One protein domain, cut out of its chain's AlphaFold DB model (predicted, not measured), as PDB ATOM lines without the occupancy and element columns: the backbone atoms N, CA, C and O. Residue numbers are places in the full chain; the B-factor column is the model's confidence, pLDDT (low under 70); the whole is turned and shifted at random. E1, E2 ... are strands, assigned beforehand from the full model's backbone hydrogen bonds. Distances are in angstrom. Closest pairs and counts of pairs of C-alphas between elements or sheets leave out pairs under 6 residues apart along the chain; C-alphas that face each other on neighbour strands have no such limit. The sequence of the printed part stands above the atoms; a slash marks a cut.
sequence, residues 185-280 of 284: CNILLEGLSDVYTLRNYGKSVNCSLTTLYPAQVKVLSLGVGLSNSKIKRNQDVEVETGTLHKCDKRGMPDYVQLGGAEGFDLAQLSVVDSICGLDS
ATOM      1  N   CYS A 185     190.472 139.961 212.863       91.88
ATOM      2  CA  CYS A 185     189.075 139.597 212.607       91.88
ATOM      3  C   CYS A 185     188.824 138.106 212.867       91.88
ATOM      4  O   CYS A 185     187.933 137.766 213.632       91.88
ATOM      5  N   ASN A 186     189.652 137.226 212.300       94.19
ATOM      6  CA  ASN A 186     189.580 135.790 212.550       94.19
ATOM      7  C   ASN A 186     190.722 135.373 213.478       94.19
ATOM      8  O   ASN A 186     191.892 135.580 213.143       94.19
ATOM      9  N   ILE A 187     190.378 134.828 214.642       93.12
ATOM     10  CA  ILE A 187     191.312 134.575 215.741       93.12
ATOM     11  C   ILE A 187     191.174 133.126 216.209       93.12
ATOM     12  O   ILE A 187     190.084 132.692 216.583       93.12
ATOM     13  N   LEU A 188     192.294 132.407 216.233       91.81
ATOM     14  CA  LEU A 188     192.406 131.080 216.831       91.81
ATOM     15  C   LEU A 188     193.014 131.181 218.228       91.81
ATOM     16  O   LEU A 188     194.037 131.839 218.416       91.81
ATOM     17  N   LEU A 189     192.409 130.525 219.209       88.44
ATOM     18  CA  LEU A 189     192.850 130.568 220.599       88.44
ATOM     19  C   LEU A 189     193.491 129.239 221.021       88.44
ATOM     20  O   LEU A 189     192.837 128.195 221.003       88.44
ATOM     21  N   GLU A 190     194.767 129.303 221.424       77.31
ATOM     22  CA  GLU A 190     195.528 128.184 222.017       77.31
ATOM     23  C   GLU A 190     195.421 128.127 223.545       77.31
ATOM     24  O   GLU A 190     195.605 127.072 224.146       77.31
ATOM     25  N   GLY A 191     195.173 129.276 224.182       66.94
ATOM     26  CA  GLY A 191     195.361 129.469 225.616       66.94
ATOM     27  C   GLY A 191     194.144 130.035 226.339       66.94
ATOM     28  O   GLY A 191     193.081 130.252 225.764       66.94
ATOM     29  N   LEU A 192     194.343 130.278 227.632       58.00
ATOM     30  CA  LEU A 192     193.327 130.727 228.582       58.00
ATOM     31  C   LEU A 192     193.420 132.230 228.860       58.00
ATOM     32  O   LEU A 192     193.310 132.627 230.016       58.00
ATOM     33  N   SER A 193     193.691 133.090 227.867       62.28
ATOM     34  CA  SER A 193     193.551 134.517 228.183       62.28
ATOM     35  C   SER A 193     192.082 134.770 228.511       62.28
ATOM     36  O   SER A 193     191.192 134.403 227.748       62.28
ATOM     37  N   ASP A 194     191.825 135.379 229.664       68.12
ATOM     38  CA  ASP A 194     190.470 135.400 230.215       68.12
ATOM     39  C   ASP A 194     189.506 136.254 229.395       68.12
ATOM     40  O   ASP A 194     188.304 136.146 229.583       68.12
ATOM     41  N   VAL A 195     189.997 137.154 228.538       81.88
ATOM     42  CA  VAL A 195     189.168 138.194 227.932       81.88
ATOM     43  C   VAL A 195     189.633 138.527 226.515       81.88
ATOM     44  O   VAL A 195     190.732 139.049 226.321       81.88
ATOM     45  N   TYR A 196     188.758 138.316 225.530       85.56
ATOM     46  CA  TYR A 196     189.008 138.671 224.130       85.56
ATOM     47  C   TYR A 196     187.980 139.654 223.593       85.56
ATOM     48  O   TYR A 196     186.822 139.649 224.000       85.56
ATOM     49  N   THR A 197     188.413 140.484 222.644       86.88
ATOM     50  CA  THR A 197     187.539 141.381 221.888       86.88
ATOM     51  C   THR A 197     187.394 140.888 220.456       86.88
ATOM     52  O   THR A 197     188.391 140.844 219.738       86.88
ATOM     53  N   LEU A 198     186.161 140.635 220.011       89.62
ATOM     54  CA  LEU A 198     185.856 140.374 218.601       89.62
ATOM     55  C   LEU A 198     185.264 141.616 217.925       89.62
ATOM     56  O   LEU A 198     184.372 142.268 218.480       89.62
ATOM     57  N   ARG A 199     185.781 141.955 216.734       89.00
ATOM     58  CA  ARG A 199     185.418 143.152 215.960       89.00
ATOM     59  C   ARG A 199     185.550 142.932 214.460       89.00
ATOM     60  O   ARG A 199     186.552 142.394 214.006       89.00
ATOM     61  N   ASN A 200     184.622 143.511 213.702       87.62
ATOM     62  CA  ASN A 200     184.720 143.658 212.246       87.62
ATOM     63  C   ASN A 200     185.417 144.961 211.806       87.62
ATOM     64  O   ASN A 200     185.599 145.191 210.613       87.62
ATOM     65  N   TYR A 201     185.819 145.820 212.752       87.12
ATOM     66  CA  TYR A 201     186.496 147.105 212.501       87.12
ATOM     67  C   TYR A 201     185.761 147.991 211.482       87.12
ATOM     68  O   TYR A 201     186.389 148.624 210.631       87.12
ATOM     69  N   GLY A 202     184.427 147.986 211.536       83.31
ATOM     70  CA  GLY A 202     183.575 148.771 210.644       83.31
ATOM     71  C   GLY A 202     183.486 148.229 209.214       83.31
ATOM     72  O   GLY A 202     182.973 148.917 208.330       83.31
ATOM     73  N   LYS A 203     183.993 147.017 208.958       84.81
ATOM     74  CA  LYS A 203     183.902 146.337 207.661       84.81
ATOM     75  C   LYS A 203     182.684 145.413 207.625       84.81
ATOM     76  O   LYS A 203     182.331 144.797 208.624       84.81
ATOM     77  N   SER A 204     182.078 145.271 206.449       86.56
ATOM     78  CA  SER A 204     181.008 144.295 206.199       86.56
ATOM     79  C   SER A 204     181.607 142.916 205.908       86.56
ATOM     80  O   SER A 204     181.593 142.467 204.764       86.56
ATOM     81  N   VAL A 205     182.209 142.298 206.924       87.19
ATOM     82  CA  VAL A 205     182.876 140.988 206.847       87.19
ATOM     83  C   VAL A 205     182.502 140.139 208.056       87.19
ATOM     84  O   VAL A 205     182.242 140.687 209.131       87.19
ATOM     85  N   ASN A 206     182.532 138.820 207.887       90.06
ATOM     86  CA  ASN A 206     182.386 137.891 208.996       90.06
ATOM     87  C   ASN A 206     183.723 137.751 209.725       90.06
ATOM     88  O   ASN A 206     184.780 137.651 209.103       90.06
ATOM     89  N   CYS A 207     183.663 137.773 211.053       91.62
ATOM     90  CA  CYS A 207     184.815 137.609 211.924       91.62
ATOM     91  C   CYS A 207     184.536 136.471 212.895       91.62
ATOM     92  O   CYS A 207     183.459 136.415 213.489       91.62
ATOM     93  N   SER A 208     185.517 135.594 213.075       90.56
ATOM     94  CA  SER A 208     185.394 134.387 213.886       90.56
ATOM     95  C   SER A 208     186.366 134.393 215.065       90.56
ATOM     96  O   SER A 208     187.514 134.834 214.969       90.56
ATOM     97  N   LEU A 209     185.897 133.877 216.197       90.88
ATOM     98  CA  LEU A 209     186.728 133.552 217.349       90.88
ATOM     99  C   LEU A 209     186.590 132.056 217.606       90.88
ATOM    100  O   LEU A 209     185.530 131.604 218.034       90.88
ATOM    101  N   THR A 210     187.653 131.301 217.344       89.19
ATOM    102  CA  THR A 210     187.637 129.837 217.409       89.19
ATOM    103  C   THR A 210     188.605 129.355 218.477       89.19
ATOM    104  O   THR A 210     189.750 129.800 218.544       89.19
ATOM    105  N   THR A 211     188.163 128.430 219.323       86.75
ATOM    106  CA  THR A 211     188.988 127.817 220.371       86.75
ATOM    107  C   THR A 211     189.411 126.418 219.952       86.75
ATOM    108  O   THR A 211     188.581 125.644 219.483       86.75
ATOM    109  N   LEU A 212     190.684 126.068 220.152       80.44
ATOM    110  CA  LEU A 212     191.177 124.716 219.850       80.44
ATOM    111  C   LEU A 212     190.675 123.653 220.825       80.44
ATOM    112  O   LEU A 212     190.516 122.493 220.457       80.44
ATOM    113  N   TYR A 213     190.427 124.057 222.066       80.06
ATOM    114  CA  TYR A 213     189.955 123.181 223.126       80.06
ATOM    115  C   TYR A 213     188.546 123.588 223.558       80.06
ATOM    116  O   TYR A 213     188.189 124.764 223.425       80.06
ATOM    117  N   PRO A 214     187.745 122.650 224.097       77.75
ATOM    118  CA  PRO A 214     186.449 122.973 224.673       77.75
ATOM    119  C   PRO A 214     186.571 124.104 225.695       77.75
ATOM    120  O   PRO A 214     187.386 124.033 226.618       77.75
ATOM    121  N   ALA A 215     185.754 125.140 225.537       76.81
ATOM    122  CA  ALA A 215     185.802 126.315 226.392       76.81
ATOM    123  C   ALA A 215     184.395 126.865 226.648       76.81
ATOM    124  O   ALA A 215     183.512 126.787 225.794       76.81
ATOM    125  N   GLN A 216     184.180 127.417 227.842       77.94
ATOM    126  CA  GLN A 216     182.927 128.091 228.179       77.94
ATOM    127  C   GLN A 216     183.047 129.571 227.856       77.94
ATOM    128  O   GLN A 216     183.848 130.254 228.484       77.94
ATOM    129  N   VAL A 217     182.233 130.049 226.918       79.69
ATOM    130  CA  VAL A 217     182.186 131.453 226.508       79.69
ATOM    131  C   VAL A 217     181.145 132.230 227.317       79.69
ATOM    132  O   VAL A 217     179.988 131.820 227.405       79.69
ATOM    133  N   LYS A 218     181.519 133.387 227.870       84.31
ATOM    134  CA  LYS A 218     180.569 134.369 228.426       84.31
ATOM    135  C   LYS A 218     180.718 135.700 227.708       84.31
ATOM    136  O   LYS A 218     181.812 136.252 227.665       84.31
ATOM    137  N   VAL A 219     179.611 136.236 227.196       87.50
ATOM    138  CA  VAL A 219     179.565 137.586 226.621       87.50
ATOM    139  C   VAL A 219     179.427 138.595 227.760       87.50
ATOM    140  O   VAL A 219     178.446 138.575 228.501       87.50
ATOM    141  N   LEU A 220     180.429 139.452 227.929       86.75
ATOM    142  CA  LEU A 220     180.458 140.489 228.966       86.75
ATOM    143  C   LEU A 220     179.954 141.850 228.470       86.75
ATOM    144  O   LEU A 220     179.529 142.678 229.265       86.75
ATOM    145  N   SER A 221     180.070 142.104 227.171       87.56
ATOM    146  CA  SER A 221     179.626 143.330 226.507       87.56
ATOM    147  C   SER A 221     179.279 142.981 225.069       87.56
ATOM    148  O   SER A 221     179.927 142.111 224.485       87.56
ATOM    149  N   LEU A 222     178.290 143.663 224.501       88.06
ATOM    150  CA  LEU A 222     177.786 143.456 223.150       88.06
ATOM    151  C   LEU A 222     177.530 144.802 222.471       88.06
ATOM    152  O   LEU A 222     176.955 145.713 223.063       88.06
ATOM    153  N   GLY A 223     177.926 144.919 221.208       87.88
ATOM    154  CA  GLY A 223     177.593 146.059 220.358       87.88
ATOM    155  C   GLY A 223     177.560 145.632 218.900       87.88
ATOM    156  O   GLY A 223     178.586 145.700 218.233       87.88
ATOM    157  N   VAL A 224     176.403 145.159 218.435       88.25
ATOM    158  CA  VAL A 224     176.224 144.504 217.127       88.25
ATOM    159  C   VAL A 224     174.913 144.964 216.493       88.25
ATOM    160  O   VAL A 224     173.901 145.079 217.183       88.25
ATOM    161  N   GLY A 225     174.906 145.234 215.186       77.88
ATOM    162  CA  GLY A 225     173.696 145.608 214.445       77.88
ATOM    163  C   GLY A 225     173.177 147.029 214.674       77.88
ATOM    164  O   GLY A 225     172.090 147.380 214.207       77.88
ATOM    165  N   LEU A 226     173.954 147.891 215.333       69.75
ATOM    166  CA  LEU A 226     173.614 149.303 215.518       69.75
ATOM    167  C   LEU A 226     173.940 150.102 214.247       69.75
ATOM    168  O   LEU A 226     175.005 150.699 214.108       69.75
ATOM    169  N   SER A 227     173.007 150.141 213.295       57.28
ATOM    170  CA  SER A 227     173.148 151.023 212.134       57.28
ATOM    171  C   SER A 227     172.929 152.488 212.537       57.28
ATOM    172  O   SER A 227     171.817 152.905 212.869       57.28
ATOM    173  N   ASN A 228     173.983 153.302 212.417       51.22
ATOM    174  CA  ASN A 228     173.972 154.759 212.630       51.22
ATOM    175  C   ASN A 228     172.899 155.515 211.814       51.22
ATOM    176  O   ASN A 228     172.596 156.674 212.104       51.22
ATOM    177  N   SER A 229     172.317 154.881 210.795       46.00
ATOM    178  CA  SER A 229     171.270 155.456 209.948       46.00
ATOM    179  C   SER A 229     169.944 155.684 210.683       46.00
ATOM    180  O   SER A 229     169.199 156.579 210.289       46.00
ATOM    181  N   LYS A 230     169.659 154.931 211.759       42.25
ATOM    182  CA  LYS A 230     168.478 155.160 212.616       42.25
ATOM    183  C   LYS A 230     168.721 156.193 213.725       42.25
ATOM    184  O   LYS A 230     167.769 156.776 214.215       42.25
ATOM    185  N   ILE A 231     169.982 156.468 214.068       50.06
ATOM    186  CA  ILE A 231     170.360 157.417 215.134       50.06
ATOM    187  C   ILE A 231     170.397 158.868 214.611       50.06
ATOM    188  O   ILE A 231     170.226 159.816 215.370       50.06
ATOM    189  N   LYS A 232     170.605 159.074 213.302       43.19
ATOM    190  CA  LYS A 232     170.799 160.413 212.709       43.19
ATOM    191  C   LYS A 232     169.539 161.098 212.159       43.19
ATOM    192  O   LYS A 232     169.661 162.193 211.615       43.19
ATOM    193  N   ARG A 233     168.346 160.504 212.268       44.47
ATOM    194  CA  ARG A 233     167.095 161.131 211.800       44.47
ATOM    195  C   ARG A 233     166.103 161.293 212.950       44.47
ATOM    196  O   ARG A 233     165.239 160.450 213.096       44.47
ATOM    197  N   ASN A 234     166.235 162.414 213.661       40.62
ATOM    198  CA  ASN A 234     165.250 163.049 214.547       40.62
ATOM    199  C   ASN A 234     164.637 162.225 215.699       40.62
ATOM    200  O   ASN A 234     164.094 161.151 215.494       40.62
ATOM    201  N   GLN A 235     164.578 162.893 216.860       41.94
ATOM    202  CA  GLN A 235     163.843 162.549 218.089       41.94
ATOM    203  C   GLN A 235     164.400 161.381 218.898       41.94
ATOM    204  O   GLN A 235     164.757 160.365 218.328       41.94
ATOM    205  N   ASP A 236     164.469 161.591 220.217       44.38
ATOM    206  CA  ASP A 236     164.543 160.626 221.324       44.38
ATOM    207  C   ASP A 236     164.348 159.150 220.933       44.38
ATOM    208  O   ASP A 236     163.338 158.524 221.252       44.38
ATOM    209  N   VAL A 237     165.328 158.567 220.242       48.59
ATOM    210  CA  VAL A 237     165.381 157.124 220.062       48.59
ATOM    211  C   VAL A 237     165.979 156.613 221.354       48.59
ATOM    212  O   VAL A 237     167.197 156.667 221.541       48.59
ATOM    213  N   GLU A 238     165.114 156.159 222.260       50.88
ATOM    214  CA  GLU A 238     165.496 155.185 223.273       50.88
ATOM    215  C   GLU A 238     166.243 154.077 222.532       50.88
ATOM    216  O   GLU A 238     165.660 153.276 221.801       50.88
ATOM    217  N   VAL A 239     167.574 154.106 222.607       56.53
ATOM    218  CA  VAL A 239     168.380 153.016 222.083       56.53
ATOM    219  C   VAL A 239     167.988 151.836 222.947       56.53
ATOM    220  O   VAL A 239     168.310 151.838 224.134       56.53
ATOM    221  N   GLU A 240     167.241 150.887 222.379       58.62
ATOM    222  CA  GLU A 240     166.938 149.626 223.048       58.62
ATOM    223  C   GLU A 240     168.273 149.033 223.503       58.62
ATOM    224  O   GLU A 240     169.110 148.607 222.702       58.62
ATOM    225  N   THR A 241     168.514 149.139 224.806       71.88
ATOM    226  CA  THR A 241     169.686 148.580 225.465       71.88
ATOM    227  C   THR A 241     169.327 147.176 225.914       71.88
ATOM    228  O   THR A 241     168.194 146.890 226.298       71.88
ATOM    229  N   GLY A 242     170.303 146.287 225.830       82.12
ATOM    230  CA  GLY A 242     170.173 144.877 226.130       82.12
ATOM    231  C   GLY A 242     170.608 143.988 224.974       82.12
ATOM    232  O   GLY A 242     170.847 144.418 223.840       82.12
ATOM    233  N   THR A 243     170.706 142.709 225.312       87.56
ATOM    234  CA  THR A 243     171.009 141.635 224.378       87.56
ATOM    235  C   THR A 243     169.708 141.114 223.770       87.56
ATOM    236  O   THR A 243     168.830 140.609 224.471       87.56
ATOM    237  N   LEU A 244     169.568 141.239 222.452       89.12
ATOM    238  CA  LEU A 244     168.497 140.595 221.699       89.12
ATOM    239  C   LEU A 244     168.950 139.194 221.298       89.12
ATOM    240  O   LEU A 244     170.050 139.029 220.783       89.12
ATOM    241  N   HIS A 245     168.081 138.205 221.495       91.75
ATOM    242  CA  HIS A 245     168.348 136.800 221.186       91.75
ATOM    243  C   HIS A 245     167.601 136.339 219.932       91.75
ATOM    244  O   HIS A 245     166.497 136.824 219.632       91.75
ATOM    245  N   LYS A 246     168.146 135.319 219.264       93.00
ATOM    246  CA  LYS A 246     167.654 134.752 217.998       93.00
ATOM    247  C   LYS A 246     167.645 135.779 216.854       93.00
ATOM    248  O   LYS A 246     166.680 135.844 216.092       93.00
ATOM    249  N   CYS A 247     168.668 136.633 216.775       90.12
ATOM    250  CA  CYS A 247     168.750 137.709 215.782       90.12
ATOM    251  C   CYS A 247     168.786 137.203 214.332       90.12
ATOM    252  O   CYS A 247     168.171 137.828 213.467       90.12
ATOM    253  N   ASP A 248     169.393 136.041 214.079       89.38
ATOM    254  CA  ASP A 248     169.371 135.381 212.764       89.38
ATOM    255  C   ASP A 248     167.932 135.054 212.312       89.38
ATOM    256  O   ASP A 248     167.493 135.459 211.237       89.38
ATOM    257  N   LYS A 249     167.136 134.422 213.181       91.56
ATOM    258  CA  LYS A 249     165.738 134.026 212.939       91.56
ATOM    259  C   LYS A 249     164.796 135.219 212.854       91.56
ATOM    260  O   LYS A 249     163.717 135.105 212.280       91.56
ATOM    261  N   ARG A 250     165.186 136.356 213.431       89.81
ATOM    262  CA  ARG A 250     164.475 137.636 213.303       89.81
ATOM    263  C   ARG A 250     164.814 138.371 212.003       89.81
ATOM    264  O   ARG A 250     164.213 139.408 211.744       89.81
ATOM    265  N   GLY A 251     165.753 137.864 211.200       86.81
ATOM    266  CA  GLY A 251     166.187 138.502 209.958       86.81
ATOM    267  C   GLY A 251     167.021 139.762 210.190       86.81
ATOM    268  O   GLY A 251     166.993 140.677 209.366       86.81
ATOM    269  N   MET A 252     167.731 139.846 211.321       84.62
ATOM    270  CA  MET A 252     168.646 140.957 211.573       84.62
ATOM    271  C   MET A 252     169.865 140.839 210.644       84.62
ATOM    272  O   MET A 252     170.384 139.740 210.469       84.62
ATOM    273  N   PRO A 253     170.341 141.949 210.054       84.25
ATOM    274  CA  PRO A 253     171.420 141.911 209.066       84.25
ATOM    275  C   PRO A 253     172.812 141.697 209.675       84.25
ATOM    276  O   PRO A 253     173.733 141.342 208.953       84.25
ATOM    277  N   ASP A 254     172.970 141.962 210.972       87.88
ATOM    278  CA  ASP A 254     174.234 141.862 211.696       87.88
ATOM    279  C   ASP A 254     173.948 141.276 213.083       87.88
ATOM    280  O   ASP A 254     173.045 141.730 213.797       87.88
ATOM    281  N   TYR A 255     174.661 140.206 213.407       90.69
ATOM    282  CA  TYR A 255     174.464 139.377 214.588       90.69
ATOM    283  C   TYR A 255     175.726 138.555 214.852       90.69
ATOM    284  O   TYR A 255     176.581 138.392 213.987       90.69
ATOM    285  N   VAL A 256     175.820 137.999 216.055       91.88
ATOM    286  CA  VAL A 256     176.852 137.032 216.430       91.88
ATOM    287  C   VAL A 256     176.212 135.699 216.738       91.88
ATOM    288  O   VAL A 256     175.242 135.643 217.487       91.88
ATOM    289  N   GLN A 257     176.769 134.628 216.182       92.31
ATOM    290  CA  GLN A 257     176.397 133.261 216.526       92.31
ATOM    291  C   GLN A 257     177.340 132.722 217.598       92.31
ATOM    292  O   GLN A 257     178.558 132.860 217.508       92.31
ATOM    293  N   LEU A 258     176.753 132.105 218.618       90.81
ATOM    294  CA  LEU A 258     177.453 131.403 219.683       90.81
ATOM    295  C   LEU A 258     177.137 129.919 219.549       90.81
ATOM    296  O   LEU A 258     175.968 129.536 219.467       90.81
ATOM    297  N   GLY A 259     178.161 129.076 219.538       89.69
ATOM    298  CA  GLY A 259     177.977 127.645 219.353       89.69
ATOM    299  C   GLY A 259     179.270 126.859 219.480       89.69
ATOM    300  O   GLY A 259     180.319 127.412 219.808       89.69
ATOM    301  N   GLY A 260     179.169 125.563 219.208       85.94
ATOM    302  CA  GLY A 260     180.308 124.657 219.108       85.94
ATOM    303  C   GLY A 260     180.219 123.811 217.844       85.94
ATOM    304  O   GLY A 260     179.127 123.560 217.334       85.94
ATOM    305  N   ALA A 261     181.367 123.383 217.335       83.94
ATOM    306  CA  ALA A 261     181.482 122.484 216.195       83.94
ATOM    307  C   ALA A 261     182.501 121.384 216.524       83.94
ATOM    308  O   ALA A 261     183.367 121.576 217.376       83.94
ATOM    309  N   GLU A 262     182.406 120.238 215.848       81.06
ATOM    310  CA  GLU A 262     183.372 119.137 216.010       81.06
ATOM    311  C   GLU A 262     184.726 119.419 215.324       81.06
ATOM    312  O   GLU A 262     185.684 118.675 215.519       81.06
ATOM    313  N   GLY A 263     184.844 120.524 214.581       83.69
ATOM    314  CA  GLY A 263     186.115 121.021 214.055       83.69
ATOM    315  C   GLY A 263     186.025 122.467 213.553       83.69
ATOM    316  O   GLY A 263     185.341 123.288 214.163       83.69
ATOM    317  N   PHE A 264     186.744 122.811 212.482       85.44
ATOM    318  CA  PHE A 264     186.874 124.193 211.995       85.44
ATOM    319  C   PHE A 264     185.805 124.637 210.990       85.44
ATOM    320  O   PHE A 264     185.729 125.826 210.673       85.44
ATOM    321  N   ASP A 265     184.976 123.719 210.488       81.12
ATOM    322  CA  ASP A 265     183.885 124.077 209.580       81.12
ATOM    323  C   ASP A 265     182.703 124.703 210.338       81.12
ATOM    324  O   ASP A 265     181.886 124.015 210.956       81.12
ATOM    325  N   LEU A 266     182.603 126.032 210.270       80.06
ATOM    326  CA  LEU A 266     181.535 126.794 210.914       80.06
ATOM    327  C   LEU A 266     180.177 126.670 210.202       80.06
ATOM    328  O   LEU A 266     179.163 127.014 210.805       80.06
ATOM    329  N   ALA A 267     180.102 126.088 208.999       76.75
ATOM    330  CA  ALA A 267     178.812 125.749 208.385       76.75
ATOM    331  C   ALA A 267     178.049 124.680 209.192       76.75
ATOM    332  O   ALA A 267     176.824 124.579 209.112       76.75
ATOM    333  N   GLN A 268     178.770 123.891 209.996       79.38
ATOM    334  CA  GLN A 268     178.221 122.847 210.866       79.38
ATOM    335  C   GLN A 268     178.147 123.292 212.332       79.38
ATOM    336  O   GLN A 268     178.028 122.461 213.234       79.38
ATOM    337  N   LEU A 269     178.224 124.601 212.587       84.81
ATOM    338  CA  LEU A 269     178.148 125.149 213.931       84.81
ATOM    339  C   LEU A 269     176.806 124.787 214.582       84.81
ATOM    340  O   LEU A 269     175.732 125.169 214.115       84.81
ATOM    341  N   SER A 270     176.867 124.090 215.716       88.88
ATOM    342  CA  SER A 270     175.713 123.879 216.582       88.88
ATOM    343  C   SER A 270     175.420 125.180 217.321       88.88
ATOM    344  O   SER A 270     175.986 125.466 218.380       88.88
ATOM    345  N   VAL A 271     174.585 126.019 216.705       90.12
ATOM    346  CA  VAL A 271     174.224 127.336 217.235       90.12
ATOM    347  C   VAL A 271     173.390 127.169 218.503       90.12
ATOM    348  O   VAL A 271     172.254 126.696 218.468       90.12
ATOM    349  N   VAL A 272     173.956 127.605 219.626       90.38
ATOM    350  CA  VAL A 272     173.277 127.703 220.923       90.38
ATOM    351  C   VAL A 272     172.413 128.959 220.959       90.38
ATOM    352  O   VAL A 272     171.274 128.917 221.425       90.38
ATOM    353  N   ASP A 273     172.937 130.071 220.442       90.88
ATOM    354  CA  ASP A 273     172.222 131.342 220.387       90.88
ATOM    355  C   ASP A 273     172.759 132.254 219.279       90.88
ATOM    356  O   ASP A 273     173.903 132.126 218.842       90.88
ATOM    357  N   SER A 274     171.933 133.203 218.845       92.38
ATOM    358  CA  SER A 274     172.341 134.285 217.952       92.38
ATOM    359  C   SER A 274     171.948 135.624 218.566       92.38
ATOM    360  O   SER A 274     170.773 135.887 218.825       92.38
ATOM    361  N   ILE A 275     172.931 136.480 218.829       92.25
ATOM    362  CA  ILE A 275     172.741 137.702 219.608       92.25
ATOM    363  C   ILE A 275     173.092 138.964 218.824       92.25
ATOM    364  O   ILE A 275     173.978 138.970 217.972       92.25
ATOM    365  N   CYS A 276     172.395 140.052 219.125       90.56
ATOM    366  CA  CYS A 276     172.651 141.387 218.590       90.56
ATOM    367  C   CYS A 276     172.156 142.457 219.576       90.56
ATOM    368  O   CYS A 276     171.558 142.133 220.601       90.56
ATOM    369  N   GLY A 277     172.401 143.735 219.286       87.56
ATOM    370  CA  GLY A 277     171.990 144.846 220.144       87.56
ATOM    371  C   GLY A 277     173.152 145.474 220.906       87.56
ATOM    372  O   GLY A 277     174.299 145.458 220.448       87.56
ATOM    373  N   LEU A 278     172.835 146.085 222.048       86.62
ATOM    374  CA  LEU A 278     173.770 146.887 222.825       86.62
ATOM    375  C   LEU A 278     173.680 146.559 224.311       86.62
ATOM    376  O   LEU A 278     172.796 147.064 224.994       86.62
ATOM    377  N   ASP A 279     174.647 145.820 224.835       81.38
ATOM    378  CA  ASP A 279     174.718 145.494 226.256       81.38
ATOM    379  C   ASP A 279     176.079 145.897 226.813       81.38
ATOM    380  O   ASP A 279     177.119 145.462 226.327       81.38
ATOM    381  N   SER A 280     176.079 146.814 227.777       66.94
ATOM    382  CA  SER A 280     177.300 147.414 228.335       66.94
ATOM    383  C   SER A 280     177.537 147.020 229.790       66.94
ATOM    384  O   SER A 280     178.456 147.550 230.415       66.94
TER     385      SER A 280
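Overview. This is residues 185 to 280 of the 284 residues of the protein "Corticotropin-releasing factor-binding protein" of Diaphorina citri (UniProt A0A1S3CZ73). Little of this domain is regular structure: a strongly twisted, branched antiparallel sheet has E4, E5 and E6 beside the long strand E7. The small parallel pair E1 and E3 lies at one end with E2, and residues 232 to 238 stick out. The 96 printed residues have seven named strands, E1 to E7, and no named helix: all strand, with 37 residues in named elements. It is only just compact, close to loose, radius of gyration of the C-alphas 14.8 A, spans 47 by 27 by 23 A.

Arrangement. E1, residues 187 to 189, is parallel to E3, residues 209 to 211; N 189 and O 210 are 2.8 A apart. E2, residues 196 to 198, pairs with no named strand. E7, residues 270 to 279, has E4, residues 216 to 224, and its hairpin partner E6, residues 256 to 260, on one side and E5, residues 242 to 245, on the other; N 222 and O 279 are 2.8 A apart, N 258 and O 273 2.9 A, N 244 and O 276 2.9 A.

Along the chain. E1 begins at C-alpha 187 (191.312, 134.575, 215.741). E4, 20.9 A, bends at 221; E7, 23.7 A, bends at 276 and ends at C-alpha 279 (174.718, 145.494, 226.256).

Size, cuts and confidence. The farthest C-alphas, Tyr 213 and Asn 234, are 47.7 A apart. The printed part has no cut. The link E4 to E5 is long; pLDDT is under 70 at residues 191 to 194, 226 to 240 and 280.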